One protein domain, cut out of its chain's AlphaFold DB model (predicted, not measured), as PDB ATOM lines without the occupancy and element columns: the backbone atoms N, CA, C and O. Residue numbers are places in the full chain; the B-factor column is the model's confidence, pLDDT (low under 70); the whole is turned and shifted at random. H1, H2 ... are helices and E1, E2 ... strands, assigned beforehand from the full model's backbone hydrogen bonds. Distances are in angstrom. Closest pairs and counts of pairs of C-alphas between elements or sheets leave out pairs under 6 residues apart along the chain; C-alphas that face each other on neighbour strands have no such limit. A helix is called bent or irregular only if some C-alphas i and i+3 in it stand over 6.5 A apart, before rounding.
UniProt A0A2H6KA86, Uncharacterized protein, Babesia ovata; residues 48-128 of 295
ATOM      1  N   ARG A  48     -18.893  14.398 -23.480       81.25
ATOM      2  CA  ARG A  48     -18.088  13.714 -24.502       81.25
ATOM      3  C   ARG A  48     -17.038  14.664 -25.091       81.25
ATOM      4  O   ARG A  48     -17.337  15.810 -25.435       81.25
ATOM      5  N   ASP A  49     -15.820  14.169 -25.307       76.00
ATOM      6  CA  ASP A  49     -14.670  14.987 -25.735       76.00
ATOM      7  C   ASP A  49     -14.901  15.789 -27.027       76.00
ATOM      8  O   ASP A  49     -14.435  16.925 -27.171       76.00
ATOM      9  N   HIS A  50     -15.651  15.226 -27.978       74.25
ATOM     10  CA  HIS A  50     -15.970  15.896 -29.241       74.25
ATOM     11  C   HIS A  50     -16.939  17.077 -29.052       74.25
ATOM     12  O   HIS A  50     -16.796  18.102 -29.728       74.25
ATOM     13  N   GLU A  51     -17.887  16.968 -28.117       81.69
ATOM     14  CA  GLU A  51     -18.812  18.046 -27.743       81.69
ATOM     15  C   GLU A  51     -18.061  19.139 -27.000       81.69
ATOM     16  O   GLU A  51     -18.147  20.310 -27.379       81.69
ATOM     17  N   LYS A  52     -17.225  18.752 -26.027       82.38
ATOM     18  CA  LYS A  52     -16.331  19.668 -25.316       82.38
ATOM     19  C   LYS A  52     -15.468  20.474 -26.291       82.38
ATOM     20  O   LYS A  52     -15.451  21.703 -26.240       82.38
ATOM     21  N   SER A  53     -14.813  19.796 -27.232       73.69
ATOM     22  CA  SER A  53     -13.970  20.429 -28.253       73.69
ATOM     23  C   SER A  53     -14.759  21.376 -29.161       73.69
ATOM     24  O   SER A  53     -14.271  22.445 -29.529       73.69
ATOM     25  N   ARG A  54     -15.993  21.014 -29.531       77.50
ATOM     26  CA  ARG A  54     -16.864  21.857 -30.362       77.50
ATOM     27  C   ARG A  54     -17.293  23.127 -29.629       77.50
ATOM     28  O   ARG A  54     -17.175  24.207 -30.206       77.50
ATOM     29  N   ILE A  55     -17.749  23.003 -28.384       85.44
ATOM     30  CA  ILE A  55     -18.150  24.135 -27.537       85.44
ATOM     31  C   ILE A  55     -16.961  25.078 -27.343       85.44
ATOM     32  O   ILE A  55     -17.077  26.276 -27.589       85.44
ATOM     33  N   LEU A  56     -15.795  24.528 -26.994       83.50
ATOM     34  CA  LEU A  56     -14.575  25.296 -26.772       83.50
ATOM     35  C   LEU A  56     -14.157  26.096 -28.018       83.50
ATOM     36  O   LEU A  56     -13.881  27.290 -27.915       83.50
ATOM     37  N   ARG A  57     -14.195  25.484 -29.212       71.31
ATOM     38  CA  ARG A  57     -13.919  26.184 -30.482       71.31
ATOM     39  C   ARG A  57     -14.877  27.345 -30.739       71.31
ATOM     40  O   ARG A  57     -14.451  28.380 -31.243       71.31
ATOM     41  N   LEU A  58     -16.162  27.183 -30.428       70.44
ATOM     42  CA  LEU A  58     -17.160  28.235 -30.635       70.44
ATOM     43  C   LEU A  58     -16.989  29.389 -29.651       70.44
ATOM     44  O   LEU A  58     -17.088  30.541 -30.064       70.44
ATOM     45  N   ILE A  59     -16.663  29.095 -28.391       82.88
ATOM     46  CA  ILE A  59     -16.330  30.119 -27.394       82.88
ATOM     47  C   ILE A  59     -15.101  30.909 -27.841       82.88
ATOM     48  O   ILE A  59     -15.141  32.134 -27.854       82.88
ATOM     49  N   VAL A  60     -14.030  30.236 -28.274       75.81
ATOM     50  CA  VAL A  60     -12.825  30.924 -28.765       75.81
ATOM     51  C   VAL A  60     -13.127  31.782 -29.995       75.81
ATOM     52  O   VAL A  60     -12.704  32.932 -30.040       75.81
ATOM     53  N   ARG A  61     -13.906  31.282 -30.962       66.69
ATOM     54  CA  ARG A  61     -14.333  32.081 -32.127       66.69
ATOM     55  C   ARG A  61     -15.155  33.302 -31.725       66.69
ATOM     56  O   ARG A  61     -14.932  34.366 -32.285       66.69
ATOM     57  N   LEU A  62     -16.069  33.158 -30.766       73.19
ATOM     58  CA  LEU A  62     -16.851  34.273 -30.235       73.19
ATOM     59  C   LEU A  62     -15.939  35.333 -29.603       73.19
ATOM     60  O   LEU A  62     -16.067  36.509 -29.930       73.19
ATOM     61  N   LEU A  63     -15.004  34.911 -28.746       76.50
ATOM     62  CA  LEU A  63     -14.046  35.802 -28.088       76.50
ATOM     63  C   LEU A  63     -13.168  36.543 -29.107       76.50
ATOM     64  O   LEU A  63     -12.997  37.753 -28.998       76.50
ATOM     65  N   LEU A  64     -12.648  35.833 -30.114       66.06
ATOM     66  CA  LEU A  64     -11.829  36.420 -31.179       66.06
ATOM     67  C   LEU A  64     -12.629  37.377 -32.061       66.06
ATOM     68  O   LEU A  64     -12.144  38.453 -32.381       66.06
ATOM     69  N   HIS A  65     -13.861  37.014 -32.420       63.16
ATOM     70  CA  HIS A  65     -14.736  37.860 -33.229       63.16
ATOM     71  C   HIS A  65     -15.137  39.151 -32.506       63.16
ATOM     72  O   HIS A  65     -15.377  40.168 -33.147       63.16
ATOM     73  N   ARG A  66     -15.233  39.109 -31.172       64.69
ATOM     74  CA  ARG A  66     -15.569  40.281 -30.359       64.69
ATOM     75  C   ARG A  66     -14.381  41.166 -30.033       64.69
ATOM     76  O   ARG A  66     -14.616  42.310 -29.663       64.69
ATOM     77  N   ALA A  67     -13.149  40.685 -30.179       64.31
ATOM     78  CA  ALA A  67     -11.970  41.502 -29.934       64.31
ATOM     79  C   ALA A  67     -11.984  42.774 -30.819       64.31
ATOM     80  O   ALA A  67     -12.356  42.684 -31.989       64.31
ATOM     81  N   PRO A  68     -11.603  43.954 -30.286       56.66
ATOM     82  CA  PRO A  68     -11.074  44.215 -28.938       56.66
ATOM     83  C   PRO A  68     -12.150  44.455 -27.856       56.66
ATOM     84  O   PRO A  68     -11.822  44.780 -26.718       56.66
ATOM     85  N   PHE A  69     -13.433  44.324 -28.188       71.88
ATOM     86  CA  PHE A  69     -14.547  44.584 -27.279       71.88
ATOM     87  C   PHE A  69     -14.835  43.418 -26.326       71.88
ATOM     88  O   PHE A  69     -14.405  42.274 -26.508       71.88
ATOM     89  N   VAL A  70     -15.609  43.722 -25.284       80.94
ATOM     90  CA  VAL A  70     -16.030  42.741 -24.286       80.94
ATOM     91  C   VAL A  70     -17.026  41.723 -24.856       80.94
ATOM     92  O   VAL A  70     -17.909  42.027 -25.659       80.94
ATOM     93  N   THR A  71     -16.912  40.492 -24.377       84.81
ATOM     94  CA  THR A  71     -17.880  39.408 -24.527       84.81
ATOM     95  C   THR A  71     -18.581  39.212 -23.191       84.81
ATOM     96  O   THR A  71     -17.927  38.989 -22.172       84.81
ATOM     97  N   ARG A  72     -19.914  39.273 -23.164       92.94
ATOM     98  CA  ARG A  72     -20.662  39.101 -21.913       92.94
ATOM     99  C   ARG A  72     -20.708  37.631 -21.511       92.94
ATOM    100  O   ARG A  72     -20.804  36.744 -22.362       92.94
ATOM    101  N   TYR A  73     -20.724  37.365 -20.207       94.44
ATOM    102  CA  TYR A  73     -20.875  36.010 -19.672       94.44
ATOM    103  C   TYR A  73     -22.106  35.284 -20.219       94.44
ATOM    104  O   TYR A  73     -22.013  34.105 -20.556       94.44
ATOM    105  N   ASP A  74     -23.226  35.987 -20.385       92.06
ATOM    106  CA  ASP A  74     -24.459  35.398 -20.912       92.06
ATOM    107  C   ASP A  74     -24.325  34.909 -22.359       92.06
ATOM    108  O   ASP A  74     -24.984  33.947 -22.746       92.06
ATOM    109  N   GLU A  75     -23.429  35.504 -23.149       92.19
ATOM    110  CA  GLU A  75     -23.172  35.090 -24.532       92.19
ATOM    111  C   GLU A  75     -22.370  33.783 -24.566       92.19
ATOM    112  O   GLU A  75     -22.712  32.861 -25.305       92.19
ATOM    113  N   ILE A  76     -21.368  33.649 -23.691       93.62
ATOM    114  CA  ILE A  76     -20.628  32.390 -23.506       93.62
ATOM    115  C   ILE A  76     -21.560  31.312 -22.942       93.62
ATOM    116  O   ILE A  76     -21.576  30.179 -23.428       93.62
ATOM    117  N   ARG A  77     -22.389  31.665 -21.952       93.94
ATOM    118  CA  ARG A  77     -23.396  30.766 -21.381       93.94
ATOM    119  C   ARG A  77     -24.383  30.290 -22.444       93.94
ATOM    120  O   ARG A  77     -24.713  29.109 -22.447       93.94
ATOM    121  N   ALA A  78     -24.827  31.161 -23.351       93.25
ATOM    122  CA  ALA A  78     -25.716  30.793 -24.450       93.25
ATOM    123  C   ALA A  78     -25.070  29.767 -25.393       93.25
ATOM    124  O   ALA A  78     -25.729  28.797 -25.773       93.25
ATOM    125  N   VAL A  79     -23.778  29.916 -25.710       92.12
ATOM    126  CA  VAL A  79     -23.035  28.905 -26.479       92.12
ATOM    127  C   VAL A  79     -23.049  27.563 -25.749       92.12
ATOM    128  O   VAL A  79     -23.467  26.570 -26.333       92.12
ATOM    129  N   VAL A  80     -22.672  27.521 -24.468       92.38
ATOM    130  CA  VAL A  80     -22.652  26.266 -23.689       92.38
ATOM    131  C   VAL A  80     -24.052  25.644 -23.604       92.38
ATOM    132  O   VAL A  80     -24.215  24.453 -23.864       92.38
ATOM    133  N   LYS A  81     -25.080  26.453 -23.318       91.81
ATOM    134  CA  LYS A  81     -26.482  26.020 -23.213       91.81
ATOM    135  C   LYS A  81     -27.043  25.482 -24.530       91.81
ATOM    136  O   LYS A  81     -27.874  24.585 -24.504       91.81
ATOM    137  N   THR A  82     -26.574  25.975 -25.674       90.31
ATOM    138  CA  THR A  82     -27.006  25.474 -26.992       90.31
ATOM    139  C   THR A  82     -26.639  24.001 -27.198       90.31
ATOM    140  O   THR A  82     -27.361  23.292 -27.889       90.31
ATOM    141  N   TYR A  83     -25.537  23.540 -26.598       85.56
ATOM    142  CA  TYR A  83     -25.024  22.178 -26.788       85.56
ATOM    143  C   TYR A  83     -25.234  21.265 -25.580       85.56
ATOM    144  O   TYR A  83     -25.347  20.059 -25.757       85.56
ATOM    145  N   LEU A  84     -25.267  21.817 -24.366       86.62
ATOM    146  CA  LEU A  84     -25.448  21.045 -23.131       86.62
ATOM    147  C   LEU A  84     -26.845  21.197 -22.521       86.62
ATOM    148  O   LEU A  84     -27.131  20.558 -21.512       86.62
ATOM    149  N   HIS A  85     -27.711  22.020 -23.119       85.88
ATOM    150  CA  HIS A  85     -29.090  22.249 -22.685       85.88
ATOM    151  C   HIS A  85     -29.188  22.510 -21.172       85.88
ATOM    152  O   HIS A  85     -28.539  23.429 -20.664       85.88
ATOM    153  N   ASP A  86     -29.976  21.710 -20.454       79.06
ATOM    154  CA  ASP A  86     -30.237  21.875 -19.022       79.06
ATOM    155  C   ASP A  86     -29.026  21.537 -18.142       79.06
ATOM    156  O   ASP A  86     -28.944  21.998 -17.005       79.06
ATOM    157  N   ASN A  87     -28.023  20.844 -18.689       80.12
ATOM    158  CA  ASN A  87     -26.771  20.558 -17.988       80.12
ATOM    159  C   ASN A  87     -25.824  21.775 -17.965       80.12
ATOM    160  O   ASN A  87     -24.757  21.722 -17.360       80.12
ATOM    161  N   ALA A  88     -26.165  22.893 -18.621       83.12
ATOM    162  CA  ALA A  88     -25.345  24.103 -18.634       83.12
ATOM    163  C   ALA A  88     -25.515  24.940 -17.349       83.12
ATOM    164  O   ALA A  88     -26.255  25.931 -17.314       83.12
ATOM    165  N   ASN A  89     -24.783  24.571 -16.297       88.06
ATOM    166  CA  ASN A  89     -24.730  25.319 -15.040       88.06
ATOM    167  C   ASN A  89     -23.522  26.286 -14.966       88.06
ATOM    168  O   ASN A  89     -22.634  26.286 -15.822       88.06
ATOM    169  N   HIS A  90     -23.486  27.144 -13.938       88.44
ATOM    170  CA  HIS A  90     -22.411  28.131 -13.762       88.44
ATOM    171  C   HIS A  90     -21.017  27.497 -13.608       88.44
ATOM    172  O   HIS A  90     -20.044  28.041 -14.133       88.44
ATOM    173  N   ALA A  91     -20.909  26.354 -12.926       89.56
ATOM    174  CA  ALA A  91     -19.640  25.657 -12.728       89.56
ATOM    175  C   ALA A  91     -19.080  25.128 -14.058       89.56
ATOM    176  O   ALA A  91     -17.910  25.345 -14.379       89.56
ATOM    177  N   ILE A  92     -19.934  24.532 -14.891       90.12
ATOM    178  CA  ILE A  92     -19.569  24.007 -16.211       90.12
ATOM    179  C   ILE A  92     -19.158  25.134 -17.159       90.12
ATOM    180  O   ILE A  92     -18.130  25.030 -17.830       90.12
ATOM    181  N   VAL A  93     -19.904  26.243 -17.182       92.44
ATOM    182  CA  VAL A  93     -19.539  27.419 -17.992       92.44
ATOM    183  C   VAL A  93     -18.176  27.970 -17.557       92.44
ATOM    184  O   VAL A  93     -17.338  28.257 -18.410       92.44
ATOM    185  N   ASN A  94     -17.899  28.040 -16.251       92.94
ATOM    186  CA  ASN A  94     -16.582  28.434 -15.738       92.94
ATOM    187  C   ASN A  94     -15.471  27.476 -16.171       92.94
ATOM    188  O   ASN A  94     -14.382  27.924 -16.521       92.94
ATOM    189  N   CYS A  95     -15.738  26.172 -16.212       93.38
ATOM    190  CA  CYS A  95     -14.759  25.199 -16.686       93.38
ATOM    191  C   CYS A  95     -14.389  25.426 -18.153       93.38
ATOM    192  O   CYS A  95     -13.201  25.371 -18.476       93.38
ATOM    193  N   PHE A  96     -15.372  25.742 -19.005       93.56
ATOM    194  CA  PHE A  96     -15.138  26.129 -20.398       93.56
ATOM    195  C   PHE A  96     -14.413  27.464 -20.539       93.56
ATOM    196  O   PHE A  96     -13.562  27.577 -21.412       93.56
ATOM    197  N   ILE A  97     -14.708  28.458 -19.698       94.44
ATOM    198  CA  ILE A  97     -13.981  29.735 -19.695       94.44
ATOM    199  C   ILE A  97     -12.511  29.509 -19.333       94.44
ATOM    200  O   ILE A  97     -11.632  30.029 -20.010       94.44
ATOM    201  N   GLU A  98     -12.227  28.695 -18.317       93.38
ATOM    202  CA  GLU A  98     -10.852  28.362 -17.932       93.38
ATOM    203  C   GLU A  98     -10.129  27.540 -19.006       93.38
ATOM    204  O   GLU A  98      -8.950  27.768 -19.272       93.38
ATOM    205  N   ASP A  99     -10.822  26.605 -19.661       87.75
ATOM    206  CA  ASP A  99     -10.248  25.860 -20.786       87.75
ATOM    207  C   ASP A  99     -10.017  26.781 -21.996       87.75
ATOM    208  O   ASP A  99      -8.985  26.674 -22.654       87.75
ATOM    209  N   ALA A 100     -10.913  27.742 -22.250       84.50
ATOM    210  CA  ALA A 100     -10.757  28.739 -23.306       84.50
ATOM    211  C   ALA A 100      -9.590  29.675 -23.007       84.50
ATOM    212  O   ALA A 100      -8.770  29.897 -23.887       84.50
ATOM    213  N   LYS A 101      -9.464  30.158 -21.765       87.06
ATOM    214  CA  LYS A 101      -8.339  30.970 -21.287       87.06
ATOM    215  C   LYS A 101      -7.010  30.258 -21.504       87.06
ATOM    216  O   LYS A 101      -6.084  30.851 -22.049       87.06
ATOM    217  N   LYS A 102      -6.928  28.979 -21.120       78.06
ATOM    218  CA  LYS A 102      -5.745  28.149 -21.373       78.06
ATOM    219  C   LYS A 102      -5.483  28.009 -22.866       78.06
ATOM    220  O   LYS A 102      -4.354  28.218 -23.278       78.06
ATOM    221  N   LEU A 103      -6.502  27.710 -23.670       67.94
ATOM    222  CA  LEU A 103      -6.351  27.513 -25.111       67.94
ATOM    223  C   LEU A 103      -5.900  28.793 -25.833       67.94
ATOM    224  O   LEU A 103      -4.946  28.754 -26.596       67.94
ATOM    225  N   VAL A 104      -6.523  29.945 -25.576       65.38
ATOM    226  CA  VAL A 104      -6.129  31.210 -26.228       65.38
ATOM    227  C   VAL A 104      -4.755  31.692 -25.765       65.38
ATOM    228  O   VAL A 104      -3.996  32.217 -26.574       65.38
ATOM    229  N   SER A 105      -4.391  31.446 -24.505       64.12
ATOM    230  CA  SER A 105      -3.044  31.730 -24.007       64.12
ATOM    231  C   SER A 105      -2.007  30.803 -24.642       64.12
ATOM    232  O   SER A 105      -0.999  31.282 -25.149       64.12
ATOM    233  N   LYS A 106      -2.297  29.499 -24.690       55.88
ATOM    234  CA  LYS A 106      -1.406  28.441 -25.184       55.88
ATOM    235  C   LYS A 106      -1.299  28.356 -26.707       55.88
ATOM    236  O   LYS A 106      -0.333  27.808 -27.216       55.88
ATOM    237  N   THR A 107      -2.282  28.830 -27.458       50.12
ATOM    238  CA  THR A 107      -2.269  28.723 -28.928       50.12
ATOM    239  C   THR A 107      -2.057  30.079 -29.585       50.12
ATOM    240  O   THR A 107      -1.427  30.154 -30.632       50.12
ATOM    241  N   LEU A 108      -2.563  31.159 -28.982       54.22
ATOM    242  CA  LEU A 108      -2.603  32.481 -29.614       54.22
ATOM    243  C   LEU A 108      -1.794  33.541 -28.855       54.22
ATOM    244  O   LEU A 108      -1.729  34.683 -29.302       54.22
ATOM    245  N   GLY A 109      -1.206  33.209 -27.697       53.66
ATOM    246  CA  GLY A 109      -0.499  34.184 -26.859       53.66
ATOM    247  C   GLY A 109      -1.406  35.302 -26.327       53.66
ATOM    248  O   GLY A 109      -0.929  36.401 -26.025       53.66
ATOM    249  N   LEU A 110      -2.719  35.050 -26.242       66.38
ATOM    250  CA  LEU A 110      -3.722  36.006 -25.773       66.38
ATOM    251  C   LEU A 110      -4.081  35.745 -24.311       66.38
ATOM    252  O   LEU A 110      -4.226  34.604 -23.874       66.38
ATOM    253  N   ILE A 111      -4.289  36.814 -23.556       78.25
ATOM    254  CA  ILE A 111      -4.752  36.769 -22.175       78.25
ATOM    255  C   ILE A 111      -6.255  37.036 -22.176       78.25
ATOM    256  O   ILE A 111      -6.708  38.114 -22.550       78.25
ATOM    257  N   LEU A 112      -7.040  36.059 -21.726       83.38
ATOM    258  CA  LEU A 112      -8.457  36.275 -21.445       83.38
ATOM    259  C   LEU A 112      -8.606  36.887 -20.047       83.38
ATOM    260  O   LEU A 112      -8.380  36.210 -19.039       83.38
ATOM    261  N   CYS A 113      -8.977  38.163 -20.000       86.06
ATOM    262  CA  CYS A 113      -9.256  38.896 -18.770       86.06
ATOM    263  C   CYS A 113     -10.723  38.711 -18.355       86.06
ATOM    264  O   CYS A 113     -11.610  38.691 -19.206       86.06
ATOM    265  N   ASP A 114     -10.969  38.602 -17.048       89.69
ATOM    266  CA  ASP A 114     -12.300  38.453 -16.440       89.69
ATOM    267  C   ASP A 114     -12.622  39.729 -15.650       89.69
ATOM    268  O   ASP A 114     -11.989  40.006 -14.630       89.69
ATOM    269  N   ILE A 115     -13.570  40.522 -16.149       85.56
ATOM    270  CA  ILE A 115     -14.055  41.750 -15.518       85.56
ATOM    271  C   ILE A 115     -15.350  41.426 -14.774       85.56
ATOM    272  O   ILE A 115     -16.332  40.975 -15.368       85.56
ATOM    273  N   LYS A 116     -15.379  41.719 -13.472       87.62
ATOM    274  CA  LYS A 116     -16.571  41.581 -12.626       87.62
ATOM    275  C   LYS A 116     -16.975  42.949 -12.088       87.62
ATOM    276  O   LYS A 116     -16.289  43.507 -11.238       87.62
ATOM    277  N   LEU A 117     -18.090  43.478 -12.585       78.56
ATOM    278  CA  LEU A 117     -18.684  44.753 -12.178       78.56
ATOM    279  C   LEU A 117     -20.068  44.480 -11.576       78.56
ATOM    280  O   LEU A 117     -21.084  44.435 -12.275       78.56
ATOM    281  N   GLY A 118     -20.103  44.247 -10.262       80.88
ATOM    282  CA  GLY A 118     -21.322  43.846  -9.557       80.88
ATOM    283  C   GLY A 118     -21.888  42.535 -10.114       80.88
ATOM    284  O   GLY A 118     -21.211  41.510 -10.106       80.88
ATOM    285  N   ALA A 119     -23.123  42.574 -10.623       78.12
ATOM    286  CA  ALA A 119     -23.778  41.422 -11.251       78.12
ATOM    287  C   ALA A 119     -23.344  41.174 -12.709       78.12
ATOM    288  O   ALA A 119     -23.679  40.139 -13.283       78.12
ATOM    289  N   ARG A 120     -22.621  42.117 -13.330       83.56
ATOM    290  CA  ARG A 120     -22.145  41.979 -14.709       83.56
ATOM    291  C   ARG A 120     -20.777  41.322 -14.716       83.56
ATOM    292  O   ARG A 120     -19.856  41.767 -14.032       83.56
ATOM    293  N   ARG A 121     -20.649  40.275 -15.523       91.81
ATOM    294  CA  ARG A 121     -19.380  39.606 -15.787       91.81
ATOM    295  C   ARG A 121     -19.101  39.621 -17.277       91.81
ATOM    296  O   ARG A 121     -19.933  39.189 -18.077       91.81
ATOM    297  N   GLU A 122     -17.935  40.125 -17.629       90.56
ATOM    298  CA  GLU A 122     -17.522  40.383 -18.998       90.56
ATOM    299  C   GLU A 122     -16.090  39.905 -19.201       90.56
ATOM    300  O   GLU A 122     -15.283  39.889 -18.276       90.56
ATOM    301  N   PHE A 123     -15.778  39.504 -20.425       86.62
ATOM    302  CA  PHE A 123     -14.471  38.986 -20.789       86.62
ATOM    303  C   PHE A 123     -13.932  39.755 -21.972       86.62
ATOM    304  O   PHE A 123     -14.662  39.994 -22.927       86.62
ATOM    305  N   PHE A 124     -12.652  40.082 -21.963       81.56
ATOM    306  CA  PHE A 124     -11.999  40.626 -23.145       81.56
ATOM    307  C   PHE A 124     -10.663  39.934 -23.354       81.56
ATOM    308  O   PHE A 124      -9.997  39.512 -22.403       81.56
ATOM    309  N   LEU A 125     -10.292  39.787 -24.621       73.50
ATOM    310  CA  LEU A 125      -8.978  39.300 -24.992       73.50
ATOM    311  C   LEU A 125      -8.024  40.485 -24.988       73.50
ATOM    312  O   LEU A 125      -8.115  41.372 -25.833       73.50
ATOM    313  N   LYS A 126      -7.098  40.481 -24.037       69.25
ATOM    314  CA  LYS A 126      -5.915  41.325 -24.088       69.25
ATOM    315  C   LYS A 126      -4.825  40.547 -24.809       69.25
ATOM    316  O   LYS A 126      -4.649  39.352 -24.578       69.25
ATOM    317  N   GLN A 127      -4.045  41.201 -25.651       57.44
ATOM    318  CA  GLN A 127      -2.786  40.589 -26.058       57.44
ATOM    319  C   GLN A 127      -1.839  40.534 -24.854       57.44
ATOM    320  O   GLN A 127      -1.822  41.454 -24.036       57.44
ATOM    321  N   SER A 128      -1.004  39.497 -24.759       55.31
ATOM    322  CA  SER A 128       0.118  39.481 -23.801       55.31
ATOM    323  C   SER A 128       1.090  40.659 -23.993       55.31
ATOM    324  O   SER A 128       1.930  40.906 -23.136       55.31
TER     325      SER A 128
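Overview. This is residues 48 to 128 of the 295 residues of an uncharacterized protein of Babesia ovata (UniProt A0A2H6KA86). A two-stranded hairpin, E1 and E2, stands at one side of three helices. H1 and H2 lie side by side as a helical hairpin, and H3 crosses this pair and packs on E1. The printed part has 81 residues, in the order H1, H2, H3, E1, E2; the sheet is antiparallel and the class is mixed, helices and strands. It is compact and rounded, with a radius of gyration of the C-alphas of 11.9 A and spans of 33 by 31 by 19 A.

Along the chain. E1, residues 110 to 117, is 22.0 A long; E2, residues 120 to 127, is 22.5 A long and ends at C-alpha 127 (-2.786, 40.589, -26.058). H3, residues 90 to 108, and H1, residues 49 to 66, each measure 25.7 A; C-alpha 49 is at (-14.670, 14.987, -25.735). H2, residues 73 to 87, measures 16.6 A and is irregular: C-alphas 83 and 86 are 9.4 A apart.

Arrangement. E1 and E2 are antiparallel, with N 113 and O 124 within hydrogen-bond range at 2.9 A. Residues 71 to 72 pair antiparallel with 122 to 123 of E2. The closest C-alphas of H3 and E1, Lys 101 and Leu 112, are 5.3 A apart. H1 touches H3 with residues 56 to 60 alone, at a steep tilt of 69.7 degrees, only just short of about perpendicular; the closest C-alphas are Leu 56 and Ala 100, 6.2 A. H1 and H2 touch at a shallow tilt of 19 degrees, opposite ways, closest at C-alphas 59 and 76, 6.2 A. H2 and H3 only just touch, with 3 pairs of C-alphas within 8 A, the closest being Arg 77 and Val 93, 6.1 A. Every O i to N i+4 pair is within hydrogen-bond range in H1 and H3, and 8 of 11 in H2.

Size, cuts and confidence. The farthest C-alphas, Asp 86 and Ser 128, are 35.4 A apart. The printed part has no cut and no long link. Mean pLDDT of the printed part is 79.9; residues 61, 64 to 68, 103 to 110 and 126 to 128 are under 70.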